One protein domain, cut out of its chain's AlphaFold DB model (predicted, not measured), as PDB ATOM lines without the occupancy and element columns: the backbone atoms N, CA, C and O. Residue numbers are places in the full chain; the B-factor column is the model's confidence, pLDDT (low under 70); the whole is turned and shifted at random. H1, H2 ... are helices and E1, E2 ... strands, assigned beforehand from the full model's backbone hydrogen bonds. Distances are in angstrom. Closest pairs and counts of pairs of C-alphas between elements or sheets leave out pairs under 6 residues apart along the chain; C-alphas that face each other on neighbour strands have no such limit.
ATOM      1  N   CYS A   5     -29.977 -38.932 -50.171       94.69
ATOM      2  CA  CYS A   5     -29.334 -39.067 -48.875       94.69
ATOM      3  C   CYS A   5     -29.245 -37.705 -48.177       94.69
ATOM      4  O   CYS A   5     -28.795 -36.712 -48.758       94.69
ATOM      5  N   ILE A   6     -29.696 -37.682 -46.930       94.44
ATOM      6  CA  ILE A   6     -29.494 -36.607 -45.956       94.44
ATOM      7  C   ILE A   6     -28.518 -37.098 -44.882       94.44
ATOM      8  O   ILE A   6     -28.089 -38.246 -44.930       94.44
ATOM      9  N   VAL A   7     -28.196 -36.257 -43.897       93.44
ATOM     10  CA  VAL A   7     -27.284 -36.607 -42.788       93.44
ATOM     11  C   VAL A   7     -27.651 -37.917 -42.073       93.44
ATOM     12  O   VAL A   7     -26.761 -38.666 -41.692       93.44
ATOM     13  N   GLU A   8     -28.943 -38.234 -41.982       92.50
ATOM     14  CA  GLU A   8     -29.454 -39.452 -41.334       92.50
ATOM     15  C   GLU A   8     -29.462 -40.702 -42.241       92.50
ATOM     16  O   GLU A   8     -29.615 -41.821 -41.750       92.50
ATOM     17  N   GLY A   9     -29.339 -40.544 -43.564       94.25
ATOM     18  CA  GLY A   9     -29.423 -41.640 -44.540       94.25
ATOM     19  C   GLY A   9     -30.342 -41.345 -45.728       94.25
ATOM     20  O   GLY A   9     -30.698 -40.198 -46.001       94.25
ATOM     21  N   TYR A  10     -30.729 -42.385 -46.469       95.50
ATOM     22  CA  TYR A  10     -31.558 -42.244 -47.670       95.50
ATOM     23  C   TYR A  10     -33.042 -42.072 -47.334       95.50
ATOM     24  O   TYR A  10     -33.641 -42.942 -46.703       95.50
ATOM     25  N   VAL A  11     -33.659 -40.987 -47.810       95.62
ATOM     26  CA  VAL A  11     -35.093 -40.724 -47.617       95.62
ATOM     27  C   VAL A  11     -35.911 -41.486 -48.654       95.62
ATOM     28  O   VAL A  11     -35.816 -41.215 -49.858       95.62
ATOM     29  N   LYS A  12     -36.760 -42.409 -48.191       93.69
ATOM     30  CA  LYS A  12     -37.651 -43.183 -49.059       93.69
ATOM     31  C   LYS A  12     -38.616 -42.238 -49.802       93.69
ATOM     32  O   LYS A  12     -39.277 -41.435 -49.141       93.69
ATOM     33  N   PRO A  13     -38.726 -42.339 -51.139       92.94
ATOM     34  CA  PRO A  13     -39.737 -41.611 -51.902       92.94
ATOM     35  C   PRO A  13     -41.162 -41.893 -51.418       92.94
ATOM     36  O   PRO A  13     -41.447 -43.014 -50.983       92.94
ATOM     37  N   ASP A  14     -42.030 -40.886 -51.501       92.38
ATOM     38  CA  ASP A  14     -43.444 -40.947 -51.112       92.38
ATOM     39  C   ASP A  14     -43.666 -41.346 -49.640       92.38
ATOM     40  O   ASP A  14     -44.666 -41.978 -49.290       92.38
ATOM     41  N   SER A  15     -42.708 -41.026 -48.764       94.62
ATOM     42  CA  SER A  15     -42.786 -41.361 -47.335       94.62
ATOM     43  C   SER A  15     -42.908 -40.149 -46.423       94.62
ATOM     44  O   SER A  15     -43.188 -40.328 -45.237       94.62
ATOM     45  N   ILE A  16     -42.710 -38.935 -46.945       95.06
ATOM     46  CA  ILE A  16     -42.828 -37.715 -46.149       95.06
ATOM     47  C   ILE A  16     -44.298 -37.449 -45.811       95.06
ATOM     48  O   ILE A  16     -45.144 -37.302 -46.691       95.06
ATOM     49  N   ARG A  17     -44.586 -37.309 -44.516       95.31
ATOM     50  CA  ARG A  17     -45.880 -36.876 -43.988       95.31
ATOM     51  C   ARG A  17     -45.688 -35.645 -43.113       95.31
ATOM     52  O   ARG A  17     -44.957 -35.681 -42.127       95.31
ATOM     53  N   ILE A  18     -46.352 -34.548 -43.472       94.31
ATOM     54  CA  ILE A  18     -46.330 -33.312 -42.681       94.31
ATOM     55  C   ILE A  18     -47.184 -33.520 -41.430       94.31
ATOM     56  O   ILE A  18     -48.355 -33.878 -41.531       94.31
ATOM     57  N   ILE A  19     -46.592 -33.282 -40.263       96.19
ATOM     58  CA  ILE A  19     -47.264 -33.382 -38.964       96.19
ATOM     59  C   ILE A  19     -47.821 -32.013 -38.578       96.19
ATOM     60  O   ILE A  19     -48.978 -31.887 -38.184       96.19
ATOM     61  N   LYS A  20     -46.984 -30.977 -38.677       95.88
ATOM     62  CA  LYS A  20     -47.328 -29.615 -38.269       95.88
ATOM     63  C   LYS A  20     -46.550 -28.604 -39.096       95.88
ATOM     64  O   LYS A  20     -45.408 -28.851 -39.469       95.88
ATOM     65  N   PHE A  21     -47.149 -27.446 -39.322       95.75
ATOM     66  CA  PHE A  21     -46.468 -26.272 -39.850       95.75
ATOM     67  C   PHE A  21     -46.775 -25.060 -38.961       95.75
ATOM     68  O   PHE A  21     -47.831 -25.005 -38.323       95.75
ATOM     69  N   SER A  22     -45.832 -24.124 -38.850       94.69
ATOM     70  CA  SER A  22     -46.030 -22.869 -38.121       94.69
ATOM     71  C   SER A  22     -46.964 -21.929 -38.886       94.69
ATOM     72  O   SER A  22     -47.224 -22.113 -40.072       94.69
ATOM     73  N   SER A  23     -47.471 -20.889 -38.227       91.19
ATOM     74  CA  SER A  23     -48.382 -19.917 -38.850       91.19
ATOM     75  C   SER A  23     -47.730 -19.014 -39.911       91.19
ATOM     76  O   SER A  23     -48.419 -18.170 -40.475       91.19
ATOM     77  N   GLY A  24     -46.442 -19.204 -40.215       91.38
ATOM     78  CA  GLY A  24     -45.685 -18.372 -41.145       91.38
ATOM     79  C   GLY A  24     -45.209 -17.073 -40.492       91.38
ATOM     80  O   GLY A  24     -46.001 -16.338 -39.907       91.38
ATOM     81  N   THR A  25     -43.914 -16.776 -40.590       93.31
ATOM     82  CA  THR A  25     -43.337 -15.500 -40.134       93.31
ATOM     83  C   THR A  25     -42.913 -14.679 -41.344       93.31
ATOM     84  O   THR A  25     -42.306 -15.207 -42.273       93.31
ATOM     85  N   LEU A  26     -43.254 -13.389 -41.360       94.56
ATOM     86  CA  LEU A  26     -42.810 -12.476 -42.410       94.56
ATOM     87  C   LEU A  26     -41.346 -12.092 -42.179       94.56
ATOM     88  O   LEU A  26     -41.035 -11.333 -41.262       94.56
ATOM     89  N   THR A  27     -40.472 -12.570 -43.058       94.00
ATOM     90  CA  THR A  27     -39.050 -12.227 -43.087       94.00
ATOM     91  C   THR A  27     -38.781 -11.416 -44.356       94.00
ATOM     92  O   THR A  27     -38.616 -11.945 -45.456       94.00
ATOM     93  N   SER A  28     -38.764 -10.085 -44.214       94.00
ATOM     94  CA  SER A  28     -38.647  -9.123 -45.323       94.00
ATOM     95  C   SER A  28     -39.764  -9.278 -46.372       94.00
ATOM     96  O   SER A  28     -40.887  -8.840 -46.135       94.00
ATOM     97  N   LYS A  29     -39.467  -9.880 -47.531       95.75
ATOM     98  CA  LYS A  29     -40.418 -10.141 -48.627       95.75
ATOM     99  C   LYS A  29     -40.861 -11.606 -48.701       95.75
ATOM    100  O   LYS A  29     -41.609 -11.959 -49.610       95.75
ATOM    101  N   TYR A  30     -40.384 -12.452 -47.792       95.44
ATOM    102  CA  TYR A  30     -40.674 -13.882 -47.755       95.44
ATOM    103  C   TYR A  30     -41.535 -14.231 -46.543       95.44
ATOM    104  O   TYR A  30     -41.490 -13.555 -45.517       95.44
ATOM    105  N   VAL A  31     -42.317 -15.302 -46.670       94.62
ATOM    106  CA  VAL A  31     -43.014 -15.929 -45.542       94.62
ATOM    107  C   VAL A  31     -42.306 -17.242 -45.246       94.62
ATOM    108  O   VAL A  31     -42.254 -18.128 -46.099       94.62
ATOM    109  N   GLU A  32     -41.737 -17.349 -44.055       94.88
ATOM    110  CA  GLU A  32     -40.993 -18.519 -43.600       94.88
ATOM    111  C   GLU A  32     -41.890 -19.414 -42.750       94.88
ATOM    112  O   GLU A  32     -42.516 -18.957 -41.792       94.88
ATOM    113  N   PHE A  33     -41.936 -20.700 -43.092       95.44
ATOM    114  CA  PHE A  33     -42.686 -21.713 -42.358       95.44
ATOM    115  C   PHE A  33     -41.717 -22.702 -41.726       95.44
ATOM    116  O   PHE A  33     -40.830 -23.235 -42.390       95.44
ATOM    117  N   GLU A  34     -41.932 -22.989 -40.450       94.56
ATOM    118  CA  GLU A  34     -41.275 -24.094 -39.770       94.56
ATOM    119  C   GLU A  34     -42.174 -25.320 -39.906       94.56
ATOM    120  O   GLU A  34     -43.349 -25.276 -39.535       94.56
ATOM    121  N   VAL A  35     -41.646 -26.399 -40.481       94.38
ATOM    122  CA  VAL A  35     -42.418 -27.603 -40.803       94.38
ATOM    123  C   VAL A  35     -41.832 -28.793 -40.061       94.38
ATOM    124  O   VAL A  35     -40.671 -29.146 -40.246       94.38
ATOM    125  N   VAL A  36     -42.670 -29.442 -39.262       95.75
ATOM    126  CA  VAL A  36     -42.383 -30.727 -38.628       95.75
ATOM    127  C   VAL A  36     -43.020 -31.814 -39.481       95.75
ATOM    128  O   VAL A  36     -44.226 -31.795 -39.744       95.75
ATOM    129  N   PHE A  37     -42.214 -32.775 -39.909       94.94
ATOM    130  CA  PHE A  37     -42.643 -33.902 -40.723       94.94
ATOM    131  C   PHE A  37     -41.992 -35.188 -40.222       94.94
ATOM    132  O   PHE A  37     -40.982 -35.163 -39.521       94.94
ATOM    133  N   GLU A  38     -42.561 -36.317 -40.614       95.25
ATOM    134  CA  GLU A  38     -41.958 -37.636 -40.456       95.25
ATOM    135  C   GLU A  38     -41.737 -38.273 -41.824       95.25
ATOM    136  O   GLU A  38     -42.428 -37.953 -42.791       95.25
ATOM    137  N   CYS A  39     -40.751 -39.160 -41.919       95.06
ATOM    138  CA  CYS A  39     -40.459 -39.903 -43.139       95.06
ATOM    139  C   CYS A  39     -39.758 -41.226 -42.824       95.06
ATOM    140  O   CYS A  39     -39.281 -41.440 -41.710       95.06
ATOM    141  N   SER A  40     -39.700 -42.127 -43.804       95.56
ATOM    142  CA  SER A  40     -38.947 -43.377 -43.682       95.56
ATOM    143  C   SER A  40     -37.522 -43.194 -44.201       95.56
ATOM    144  O   SER A  40     -37.327 -42.781 -45.347       95.56
ATOM    145  N   ILE A  41     -36.532 -43.560 -43.386       95.00
ATOM    146  CA  ILE A  41     -35.106 -43.432 -43.711       95.00
ATOM    147  C   ILE A  41     -34.466 -44.820 -43.784       95.00
ATOM    148  O   ILE A  41     -34.734 -45.689 -42.956       95.00
ATOM    149  N   CYS A  42     -33.619 -45.035 -44.789       93.69
ATOM    150  CA  CYS A  42     -32.782 -46.220 -44.915       93.69
ATOM    151  C   CYS A  42     -31.340 -45.875 -44.514       93.69
ATOM    152  O   CYS A  42     -30.670 -45.112 -45.210       93.69
ATOM    153  N   CYS A  43     -30.887 -46.447 -43.397       94.75
ATOM    154  CA  CYS A  43     -29.540 -46.276 -42.852       94.75
ATOM    155  C   CYS A  43     -29.006 -47.642 -42.356       94.75
ATOM    156  O   CYS A  43     -29.290 -48.048 -41.227       94.75
ATOM    157  N   PRO A  44     -28.354 -48.424 -43.231       94.31
ATOM    158  CA  PRO A  44     -27.882 -49.779 -42.936       94.31
ATOM    159  C   PRO A  44     -26.649 -49.786 -42.013       94.31
ATOM    160  O   PRO A  44     -25.527 -49.540 -42.442       94.31
ATOM    161  N   VAL A  45     -26.842 -50.145 -40.745       94.19
ATOM    162  CA  VAL A  45     -25.762 -50.166 -39.742       94.19
ATOM    163  C   VAL A  45     -24.868 -51.408 -39.829       94.19
ATOM    164  O   VAL A  45     -25.276 -52.464 -40.320       94.19
ATOM    165  N   GLU A  46     -23.650 -51.294 -39.300       94.50
ATOM    166  CA  GLU A  46     -22.699 -52.403 -39.207       94.50
ATOM    167  C   GLU A  46     -23.300 -53.611 -38.474       94.50
ATOM    168  O   GLU A  46     -24.024 -53.496 -37.486       94.50
ATOM    169  N   GLY A  47     -23.022 -54.805 -38.990       92.94
ATOM    170  CA  GLY A  47     -23.552 -56.062 -38.477       92.94
ATOM    171  C   GLY A  47     -24.964 -56.418 -38.952       92.94
ATOM    172  O   GLY A  47     -25.345 -57.583 -38.812       92.94
ATOM    173  N   MET A  48     -25.713 -55.488 -39.557       93.62
ATOM    174  CA  MET A  48     -27.033 -55.767 -40.128       93.62
ATOM    175  C   MET A  48     -26.935 -56.803 -41.256       93.62
ATOM    176  O   MET A  48     -26.006 -56.777 -42.061       93.62
ATOM    177  N   GLN A  49     -27.896 -57.725 -41.338       93.69
ATOM    178  CA  GLN A  49     -27.983 -58.696 -42.433       93.69
ATOM    179  C   GLN A  49     -29.028 -58.241 -43.449       93.69
ATOM    180  O   GLN A  49     -30.191 -58.039 -43.104       93.69
ATOM    181  N   ILE A  50     -28.616 -58.107 -44.706       92.25
ATOM    182  CA  ILE A  50     -29.457 -57.640 -45.806       92.25
ATOM    183  C   ILE A  50     -29.494 -58.725 -46.875       92.25
ATOM    184  O   ILE A  50     -28.463 -59.280 -47.255       92.25
ATOM    185  N   ASN A  51     -30.693 -59.030 -47.369       92.44
ATOM    186  CA  ASN A  51     -30.835 -59.882 -48.541       92.44
ATOM    187  C   ASN A  51     -30.827 -59.013 -49.801       92.44
ATOM    188  O   ASN A  51     -31.482 -57.968 -49.847       92.44
ATOM    189  N   CYS A  52     -30.101 -59.443 -50.824       92.88
ATOM    190  CA  CYS A  52     -29.984 -58.711 -52.074       92.88
ATOM    191  C   CYS A  52     -29.851 -59.650 -53.269       92.88
ATOM    192  O   CYS A  52     -29.501 -60.823 -53.142       92.88
ATOM    193  N   TYR A  53     -30.151 -59.114 -54.445       92.94
ATOM    194  CA  TYR A  53     -29.933 -59.778 -55.718       92.94
ATOM    195  C   TYR A  53     -28.547 -59.411 -56.236       92.94
ATOM    196  O   TYR A  53     -28.239 -58.225 -56.400       92.94
ATOM    197  N   ALA A  54     -27.719 -60.416 -56.515       92.00
ATOM    198  CA  ALA A  54     -26.462 -60.218 -57.226       92.00
ATOM    199  C   ALA A  54     -26.774 -59.767 -58.660       92.00
ATOM    200  O   ALA A  54     -27.539 -60.427 -59.358       92.00
ATOM    201  N   LYS A  55     -26.225 -58.639 -59.116       90.62
ATOM    202  CA  LYS A  55     -26.504 -58.124 -60.469       90.62
ATOM    203  C   LYS A  55     -25.286 -58.139 -61.370       90.62
ATOM    204  O   LYS A  55     -25.422 -58.413 -62.552       90.62
ATOM    205  N   ASN A  56     -24.117 -57.823 -60.827       90.31
ATOM    206  CA  ASN A  56     -22.881 -57.834 -61.590       90.31
ATOM    207  C   ASN A  56     -21.792 -58.519 -60.771       90.31
ATOM    208  O   ASN A  56     -21.566 -58.160 -59.613       90.31
ATOM    209  N   ILE A  57     -21.153 -59.521 -61.367       89.56
ATOM    210  CA  ILE A  57     -20.118 -60.331 -60.729       89.56
ATOM    211  C   ILE A  57     -18.845 -60.160 -61.546       89.56
ATOM    212  O   ILE A  57     -18.797 -60.497 -62.726       89.56
ATOM    213  N   THR A  58     -17.814 -59.605 -60.919       87.38
ATOM    214  CA  THR A  58     -16.512 -59.362 -61.547       87.38
ATOM    215  C   THR A  58     -15.412 -60.089 -60.786       87.38
ATOM    216  O   THR A  58     -15.634 -60.676 -59.723       87.38
ATOM    217  N   GLN A  59     -14.188 -60.030 -61.310       81.50
ATOM    218  CA  GLN A  59     -13.019 -60.537 -60.594       81.50
ATOM    219  C   GLN A  59     -12.738 -59.768 -59.292       81.50
ATOM    220  O   GLN A  59     -12.176 -60.355 -58.375       81.50
ATOM    221  N   ALA A  60     -13.173 -58.506 -59.187       82.62
ATOM    222  CA  ALA A  60     -12.983 -57.678 -57.996       82.62
ATOM    223  C   ALA A  60     -14.018 -57.957 -56.890       82.62
ATOM    224  O   ALA A  60     -13.736 -57.778 -55.705       82.62
ATOM    225  N   GLY A  61     -15.228 -58.392 -57.252       89.00
ATOM    226  CA  GLY A  61     -16.312 -58.511 -56.285       89.00
ATOM    227  C   GLY A  61     -17.693 -58.733 -56.890       89.00
ATOM    228  O   GLY A  61     -17.859 -58.828 -58.109       89.00
ATOM    229  N   ILE A  62     -18.695 -58.772 -56.012       91.62
ATOM    230  CA  ILE A  62     -20.118 -58.820 -56.357       91.62
ATOM    231  C   ILE A  62     -20.735 -57.450 -56.079       91.62
ATOM    232  O   ILE A  62     -20.570 -56.891 -54.993       91.62
ATOM    233  N   ARG A  63     -21.493 -56.937 -57.050       93.62
ATOM    234  CA  ARG A  63     -22.370 -55.776 -56.893       93.62
ATOM    235  C   ARG A  63     -23.822 -56.241 -56.852       93.62
ATOM    236  O   ARG A  63     -24.307 -56.872 -57.798       93.62
ATOM    237  N   GLY A  64     -24.507 -55.922 -55.760       93.38
ATOM    238  CA  GLY A  64     -25.885 -56.327 -55.504       93.38
ATOM    239  C   GLY A  64     -26.805 -55.172 -55.126       93.38
ATOM    240  O   GLY A  64     -26.362 -54.102 -54.709       93.38
ATOM    241  N   PHE A  65     -28.107 -55.414 -55.268       94.06
ATOM    242  CA  PHE A  65     -29.178 -54.455 -54.986       94.06
ATOM    243  C   PHE A  65     -30.306 -55.144 -54.218       94.06
ATOM    244  O   PHE A  65     -30.563 -56.330 -54.422       94.06
ATOM    245  N   THR A  66     -31.013 -54.427 -53.346       90.88
ATOM    246  CA  THR A  66     -32.141 -55.008 -52.587       90.88
ATOM    247  C   THR A  66     -33.377 -55.238 -53.452       90.88
ATOM    248  O   THR A  66     -34.254 -56.014 -53.085       90.88
ATOM    249  N   SER A  67     -33.439 -54.584 -54.611       86.00
ATOM    250  CA  SER A  67     -34.516 -54.696 -55.591       86.00
ATOM    251  C   SER A  67     -33.945 -55.126 -56.943       86.00
ATOM    252  O   SER A  67     -32.836 -54.735 -57.300       86.00
ATOM    253  N   LEU A  68     -34.721 -55.880 -57.730       78.31
ATOM    254  CA  LEU A  68     -34.360 -56.223 -59.117       78.31
ATOM    255  C   LEU A  68     -34.206 -54.972 -60.002       78.31
ATOM    256  O   LEU A  68     -33.387 -54.941 -60.921       78.31
ATOM    257  N   ASP A  69     -34.981 -53.928 -59.701       83.50
ATOM    258  CA  ASP A  69     -34.827 -52.603 -60.292       83.50
ATOM    259  C   ASP A  69     -33.814 -51.780 -59.484       83.50
ATOM    260  O   ASP A  69     -34.090 -51.340 -58.365       83.50
ATOM    261  N   GLU A  70     -32.646 -51.552 -60.084       79.56
ATOM    262  CA  GLU A  70     -31.547 -50.778 -59.499       79.56
ATOM    263  C   GLU A  70     -31.977 -49.362 -59.121       79.56
ATOM    264  O   GLU A  70     -31.550 -48.869 -58.084       79.56
ATOM    265  N   LYS A  71     -32.879 -48.729 -59.885       81.00
ATOM    266  CA  LYS A  71     -33.335 -47.361 -59.591       81.00
ATOM    267  C   LYS A  71     -34.186 -47.278 -58.327       81.00
ATOM    268  O   LYS A  71     -34.302 -46.206 -57.744       81.00
ATOM    269  N   LYS A  72     -34.786 -48.398 -57.915       83.06
ATOM    270  CA  LYS A  72     -35.633 -48.500 -56.719       83.06
ATOM    271  C   LYS A  72     -34.868 -48.998 -55.496       83.06
ATOM    272  O   LYS A  72     -35.456 -49.112 -54.425       83.06
ATOM    273  N   SER A  73     -33.594 -49.350 -55.649       89.19
ATOM    274  CA  SER A  73     -32.776 -49.821 -54.539       89.19
ATOM    275  C   SER A  73     -32.281 -48.618 -53.728       89.19
ATOM    276  O   SER A  73     -31.572 -47.787 -54.293       89.19
ATOM    277  N   PRO A  74     -32.611 -48.492 -52.431       91.75
ATOM    278  CA  PRO A  74     -32.055 -47.433 -51.585       91.75
ATOM    279  C   PRO A  74     -30.565 -47.655 -51.289       91.75
ATOM    280  O   PRO A  74     -29.862 -46.722 -50.915       91.75
ATOM    281  N   VAL A  75     -30.084 -48.892 -51.463       94.50
ATOM    282  CA  VAL A  75     -28.715 -49.305 -51.150       94.50
ATOM    283  C   VAL A  75     -28.049 -49.989 -52.344       94.50
ATOM    284  O   VAL A  75     -28.707 -50.697 -53.115       94.50
ATOM    285  N   ILE A  76     -26.738 -49.814 -52.472       94.62
ATOM    286  CA  ILE A  76     -25.864 -50.580 -53.364       94.62
ATOM    287  C   ILE A  76     -24.910 -51.372 -52.489       94.62
ATOM    288  O   ILE A  76     -24.247 -50.801 -51.628       94.62
ATOM    289  N   ILE A  77     -24.831 -52.678 -52.704       95.00
ATOM    290  CA  ILE A  77     -24.015 -53.568 -51.884       95.00
ATOM    291  C   ILE A  77     -22.808 -54.015 -52.694       95.00
ATOM    292  O   ILE A  77     -22.955 -54.558 -53.790       95.00
ATOM    293  N   TYR A  78     -21.629 -53.800 -52.128       93.88
ATOM    294  CA  TYR A  78     -20.349 -54.230 -52.659       93.88
ATOM    295  C   TYR A  78     -19.763 -55.301 -51.744       93.88
ATOM    296  O   TYR A  78     -19.565 -55.080 -50.550       93.88
ATOM    297  N   VAL A  79     -19.478 -56.465 -52.318       91.88
ATOM    298  CA  VAL A  79     -18.775 -57.558 -51.639       91.88
ATOM    299  C   VAL A  79     -17.446 -57.757 -52.351       91.88
ATOM    300  O   VAL A  79     -17.433 -58.149 -53.519       91.88
ATOM    301  N   SER A  80     -16.337 -57.460 -51.675       86.25
ATOM    302  CA  SER A  80     -14.991 -57.671 -52.213       86.25
ATOM    303  C   SER A  80     -14.646 -59.157 -52.224       86.25
ATOM    304  O   SER A  80     -14.992 -59.901 -51.306       86.25
ATOM    305  N   ARG A  81     -13.933 -59.606 -53.261       76.56
ATOM    306  CA  ARG A  81     -13.443 -60.992 -53.329       76.56
ATOM    307  C   ARG A  81     -12.345 -61.271 -52.298       76.56
ATOM    308  O   ARG A  81     -12.251 -62.390 -51.804       76.56
ATOM    309  N   ASP A  82     -11.541 -60.264 -51.966       67.25
ATOM    310  CA  ASP A  82     -10.365 -60.403 -51.093       67.25
ATOM    311  C   ASP A  82     -10.727 -60.752 -49.645       67.25
ATOM    312  O   ASP A  82      -9.920 -61.324 -48.919       67.25
ATOM    313  N   HIS A  83     -11.966 -60.482 -49.231       60.19
ATOM    314  CA  HIS A  83     -12.481 -60.917 -47.931       60.19
ATOM    315  C   HIS A  83     -12.977 -62.382 -47.950       60.19
ATOM    316  O   HIS A  83     -13.298 -62.932 -46.900       60.19
ATOM    317  N   HIS A  84     -13.011 -63.038 -49.122       60.66
ATOM    318  CA  HIS A  84     -13.611 -64.364 -49.352       60.66
ATOM    319  C   HIS A  84     -12.751 -65.311 -50.204       60.66
ATOM    320  O   HIS A  84     -13.284 -66.262 -50.777       60.66
ATOM    321  N   SER A  85     -11.431 -65.113 -50.287       51.62
ATOM    322  CA  SER A  85     -10.543 -65.870 -51.193       51.62
ATOM    323  C   SER A  85     -10.542 -67.399 -50.996       51.62
ATOM    324  O   SER A  85     -10.141 -68.124 -51.902       51.62
ATOM    325  N   SER A  86     -11.018 -67.910 -49.856       54.09
ATOM    326  CA  SER A  86     -11.158 -69.348 -49.560       54.09
ATOM    327  C   SER A  86     -12.599 -69.878 -49.632       54.09
ATOM    328  O   SER A  86     -12.823 -71.074 -49.438       54.09
ATOM    329  N   ASN A  87     -13.596 -69.028 -49.907       62.31
ATOM    330  CA  ASN A  87     -15.003 -69.411 -49.828       62.31
ATOM    331  C   ASN A  87     -15.534 -69.899 -51.187       62.31
ATOM    332  O   ASN A  87     -15.841 -69.105 -52.077       62.31
ATOM    333  N   SER A  88     -15.707 -71.217 -51.332       63.91
ATOM    334  CA  SER A  88     -16.308 -71.847 -52.521       63.91
ATOM    335  C   SER A  88     -17.695 -71.292 -52.861       63.91
ATOM    336  O   SER A  88     -18.085 -71.279 -54.029       63.91
ATOM    337  N   TYR A  89     -18.417 -70.775 -51.861       72.06
ATOM    338  CA  TYR A  89     -19.737 -70.193 -52.053       72.06
ATOM    339  C   TYR A  89     -19.699 -68.943 -52.935       72.06
ATOM    340  O   TYR A  89     -20.573 -68.793 -53.787       72.06
ATOM    341  N   PHE A  90     -18.665 -68.104 -52.819       75.81
ATOM    342  CA  PHE A  90     -18.525 -66.897 -53.637       75.81
ATOM    343  C   PHE A  90     -18.460 -67.236 -55.134       75.81
ATOM    344  O   PHE A  90     -19.111 -66.588 -55.948       75.81
ATOM    345  N   ASN A  91     -17.742 -68.306 -55.488       75.81
ATOM    346  CA  ASN A  91     -17.615 -68.772 -56.872       75.81
ATOM    347  C   ASN A  91     -18.902 -69.407 -57.420       75.81
ATOM    348  O   ASN A  91     -19.035 -69.554 -58.629       75.81
ATOM    349  N   SER A  92     -19.832 -69.806 -56.547       82.00
ATOM    350  CA  SER A  92     -21.104 -70.422 -56.944       82.00
ATOM    351  C   SER A  92     -22.236 -69.420 -57.184       82.00
ATOM    352  O   SER A  92     -23.293 -69.820 -57.670       82.00
ATOM    353  N   VAL A  93     -22.044 -68.145 -56.817       85.19
ATOM    354  CA  VAL A  93     -23.056 -67.097 -56.996       85.19
ATOM    355  C   VAL A  93     -23.139 -66.719 -58.470       85.19
ATOM    356  O   VAL A  93     -22.133 -66.367 -59.084       85.19
ATOM    357  N   ASN A  94     -24.350 -66.749 -59.019       86.62
ATOM    358  CA  ASN A  94     -24.653 -66.297 -60.371       86.62
ATOM    359  C   ASN A  94     -25.415 -64.969 -60.351       86.62
ATOM    360  O   ASN A  94     -25.961 -64.537 -59.333       86.62
ATOM    361  N   GLU A  95     -25.472 -64.299 -61.499       87.56
ATOM    362  CA  GLU A  95     -26.340 -63.135 -61.650       87.56
ATOM    363  C   GLU A  95     -27.800 -63.508 -61.355       87.56
ATOM    364  O   GLU A  95     -28.284 -64.566 -61.752       87.56
ATOM    365  N   LYS A  96     -28.511 -62.594 -60.693       87.06
ATOM    366  CA  LYS A  96     -29.888 -62.716 -60.188       87.06
ATOM    367  C   LYS A  96     -30.063 -63.660 -59.000       87.06
ATOM    368  O   LYS A  96     -31.185 -63.764 -58.501       87.06
ATOM    369  N   ASP A  97     -28.995 -64.276 -58.495       88.38
ATOM    370  CA  ASP A  97     -29.086 -65.053 -57.265       88.38
ATOM    371  C   ASP A  97     -29.435 -64.161 -56.076       88.38
ATOM    372  O   ASP A  97     -28.956 -63.031 -55.936       88.38
ATOM    373  N   PHE A  98     -30.269 -64.708 -55.195       90.31
ATOM    374  CA  PHE A  98     -30.623 -64.081 -53.934       90.31
ATOM    375  C   PHE A  98     -29.609 -64.489 -52.867       90.31
ATOM    376  O   PHE A  98     -29.531 -65.657 -52.472       90.31
ATOM    377  N   ILE A  99     -28.814 -63.522 -52.423       91.12
ATOM    378  CA  ILE A  99     -27.731 -63.706 -51.462       91.12
ATOM    379  C   ILE A  99     -28.015 -62.922 -50.183       91.12
ATOM    380  O   ILE A  99     -28.754 -61.936 -50.183       91.12
ATOM    381  N   ARG A 100     -27.413 -63.362 -49.077       92.06
ATOM    382  CA  ARG A 100     -27.455 -62.654 -47.797       92.06
ATOM    383  C   ARG A 100     -26.081 -62.078 -47.499       92.06
ATOM    384  O   ARG A 100     -25.086 -62.798 -47.536       92.06
ATOM    385  N   VAL A 101     -26.041 -60.790 -47.189       92.56
ATOM    386  CA  VAL A 101     -24.812 -60.043 -46.930       92.56
ATOM    387  C   VAL A 101     -24.897 -59.403 -45.552       92.56
ATOM    388  O   VAL A 101     -25.932 -58.851 -45.182       92.56
ATOM    389  N   ARG A 102     -23.815 -59.483 -44.781       93.19
ATOM    390  CA  ARG A 102     -23.655 -58.761 -43.518       93.19
ATOM    391  C   ARG A 102     -22.950 -57.436 -43.783       93.19
ATOM    392  O   ARG A 102     -21.898 -57.420 -44.407       93.19
ATOM    393  N   VAL A 103     -23.519 -56.333 -43.318       95.31
ATOM    394  CA  VAL A 103     -22.932 -54.995 -43.457       95.31
ATOM    395  C   VAL A 103     -21.652 -54.919 -42.623       95.31
ATOM    396  O   VAL A 103     -21.689 -55.186 -41.424       95.31
ATOM    397  N   ILE A 104     -20.534 -54.557 -43.253       93.75
ATOM    398  CA  ILE A 104     -19.276 -54.226 -42.567       93.75
ATOM    399  C   ILE A 104     -19.188 -52.715 -42.364       93.75
ATOM    400  O   ILE A 104     -18.743 -52.275 -41.318       93.75
ATOM    401  N   GLY A 105     -19.625 -51.935 -43.354       93.94
ATOM    402  CA  GLY A 105     -19.607 -50.481 -43.291       93.94
ATOM    403  C   GLY A 105     -20.501 -49.853 -44.351       93.94
ATOM    404  O   GLY A 105     -20.875 -50.495 -45.339       93.94
ATOM    405  N   GLN A 106     -20.830 -48.581 -44.149       95.19
ATOM    406  CA  GLN A 106     -21.647 -47.786 -45.059       95.19
ATOM    407  C   GLN A 106     -20.952 -46.473 -45.420       95.19
ATOM    408  O   GLN A 106     -20.196 -45.911 -44.628       95.19
ATOM    409  N   ARG A 107     -21.235 -45.966 -46.618       94.88
ATOM    410  CA  ARG A 107     -20.804 -44.655 -47.093       94.88
ATOM    411  C   ARG A 107     -21.894 -44.032 -47.960       94.88
ATOM    412  O   ARG A 107     -22.440 -44.685 -48.847       94.88
ATOM    413  N   PHE A 108     -22.172 -42.759 -47.722       95.38
ATOM    414  CA  PHE A 108     -23.009 -41.919 -48.572       95.38
ATOM    415  C   PHE A 108     -22.625 -40.455 -48.367       95.38
ATOM    416  O   PHE A 108     -22.119 -40.080 -47.309       95.38
ATOM    417  N   GLU A 109     -22.865 -39.640 -49.382       95.06
ATOM    418  CA  GLU A 109     -22.672 -38.195 -49.346       95.06
ATOM    419  C   GLU A 109     -24.026 -37.475 -49.459       95.06
ATOM    420  O   GLU A 109     -25.057 -38.051 -49.830       95.06
ATOM    421  N   LEU A 110     -24.060 -36.194 -49.086       94.44
ATOM    422  CA  LEU A 110     -25.287 -35.403 -49.164       94.44
ATOM    423  C   LEU A 110     -25.769 -35.313 -50.614       94.44
ATOM    424  O   LEU A 110     -25.032 -34.888 -51.498       94.44
ATOM    425  N   ASN A 111     -27.054 -35.604 -50.822       93.25
ATOM    426  CA  ASN A 111     -27.722 -35.680 -52.124       93.25
ATOM    427  C   ASN A 111     -27.418 -36.920 -52.976       93.25
ATOM    428  O   ASN A 111     -27.934 -36.996 -54.098       93.25
ATOM    429  N   ASP A 112     -26.687 -37.908 -52.452       93.69
ATOM    430  CA  ASP A 112     -26.532 -39.191 -53.136       93.69
ATOM    431  C   ASP A 112     -27.880 -39.872 -53.353       93.69
ATOM    432  O   ASP A 112     -28.795 -39.792 -52.531       93.69
ATOM    433  N   LYS A 113     -28.008 -40.587 -54.470       92.44
ATOM    434  CA  LYS A 113     -29.242 -41.309 -54.807       92.44
ATOM    435  C   LYS A 113     -29.373 -42.643 -54.078       92.44
ATOM    436  O   LYS A 113     -30.459 -43.210 -54.105       92.44
ATOM    437  N   GLN A 114     -28.290 -43.173 -53.511       93.06
ATOM    438  CA  GLN A 114     -28.238 -44.500 -52.892       93.06
ATOM    439  C   GLN A 114     -27.144 -44.534 -51.820       93.06
ATOM    440  O   GLN A 114     -26.125 -43.864 -51.964       93.06
ATOM    441  N   VAL A 115     -27.324 -45.364 -50.792       95.06
ATOM    442  CA  VAL A 115     -26.284 -45.645 -49.793       95.06
ATOM    443  C   VAL A 115     -25.383 -46.770 -50.291       95.06
ATOM    444  O   VAL A 115     -25.863 -47.849 -50.639       95.06
ATOM    445  N   SER A 116     -24.074 -46.538 -50.309       95.38
ATOM    446  CA  SER A 116     -23.094 -47.568 -50.655       95.38
ATOM    447  C   SER A 116     -22.716 -48.366 -49.415       95.38
ATOM    448  O   SER A 116     -22.322 -47.809 -48.396       95.38
ATOM    449  N   ILE A 117     -22.816 -49.683 -49.507       95.75
ATOM    450  CA  ILE A 117     -22.520 -50.618 -48.429       95.75
ATOM    451  C   ILE A 117     -21.355 -51.493 -48.857       95.75
ATOM    452  O   ILE A 117     -21.361 -52.038 -49.961       95.75
ATOM    453  N   ILE A 118     -20.407 -51.695 -47.950       94.25
ATOM    454  CA  ILE A 118     -19.430 -52.777 -48.050       94.25
ATOM    455  C   ILE A 118     -19.889 -53.885 -47.113       94.25
ATOM    456  O   ILE A 118     -20.230 -53.630 -45.954       94.25
ATOM    457  N   GLY A 119     -19.928 -55.117 -47.609       92.75
ATOM    458  CA  GLY A 119     -20.439 -56.233 -46.831       92.75
ATOM    459  C   GLY A 119     -19.733 -57.556 -47.071       92.75
ATOM    460  O   GLY A 119     -19.008 -57.745 -48.044       92.75
ATOM    461  N   GLU A 120     -19.982 -58.473 -46.146       89.69
ATOM    462  CA  GLU A 120     -19.488 -59.839 -46.145       89.69
ATOM    463  C   GLU A 120     -20.572 -60.804 -46.633       89.69
ATOM    464  O   GLU A 120     -21.701 -60.776 -46.135       89.69
ATOM    465  N   LEU A 121     -20.252 -61.686 -47.583       89.62
ATOM    466  CA  LEU A 121     -21.180 -62.727 -48.019       89.62
ATOM    467  C   LEU A 121     -21.376 -63.772 -46.912       89.62
ATOM    468  O   LEU A 121     -20.429 -64.439 -46.500       89.62
ATOM    469  N   MET A 122     -22.620 -63.954 -46.474       87.38
ATOM    470  CA  MET A 122     -22.970 -64.963 -45.478       87.38
ATOM    471  C   MET A 122     -23.158 -66.337 -46.139       87.38
ATOM    472  O   MET A 122     -23.707 -66.414 -47.241       87.38
TER     473      MET A 122
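This is residues 5 to 122 of the 148 residues of an uncharacterized protein of viral metagenome (UniProt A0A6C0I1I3). A small closed barrel of five strands, E6 to E10, has a long, narrow two-stranded arm, residues 17 to 38, reaching away from it, and the short helix H1 outside the barrel at the end far from the arm. The arm is made of two strand pairs in line, E2 with E5 and E3 with E4, and it gives the whole its length. The printed part has 118 residues with one named helix and ten named strands, in the order E1 to E8, H1, E9, E10; its class is mostly strand, and the barrel is mixed. The whole is loose, with a radius of gyration of the C-alphas of 19.1 A and spans of 66 by 22 by 22 A.

Start at E1, residues 9 to 11, which pairs with no named strand; its residues 10 to 11 make a short antiparallel pairing with residues 41 to 42. Next, E2, residues 17 to 21, is antiparallel to E5, residues 35 to 38, with N 17 and O 38 2.8 A apart. E3, residues 25 to 27, and E4, residues 30 to 32, form a hairpin, N 27 to O 30 being 2.8 A; E4 runs on into E5 at 44 degrees. Then E6, residues 49 to 57, E7, residues 61 to 65, and E8, residues 75 to 80, form a meander, each strand the antiparallel neighbour of the one before: look at N 53 and O 65, 2.8 A, and N 64 and O 77, 2.9 A. H1, residues 88 to 92, is on the barrel, outside it, at a height of 9.2 A over the sheet and over none of its strands; its O i to N i+4 pair is within hydrogen-bond range. E9, residues 98 to 107, and E10, residues 115 to 121, form a hairpin, N 104 to O 118 being 2.9 A. E10 is parallel to E8, with N 76 to O 115 2.8 A, and E9 is antiparallel to E6, with N 50 to O 101 2.8 A, in the closed ring.

Find C-alpha 9 at (-29.423, -41.640, -44.540), where E1 begins. E2 is 11.4 A long, E6 20.0 A with a bend of 66 degrees at residue 53, and E8 16.1 A. E9, 22.8 A, bends by 82 degrees at residue 104. E10, 17.9 A, ends at C-alpha 121, (-21.180, -62.727, -48.019).

The C-alphas farthest apart, Ser 28 and Ser 88, are 67.0 A from each other. The printed part has no cut, and no link between named elements is long. Confidence is under 70 at residues 82 to 88.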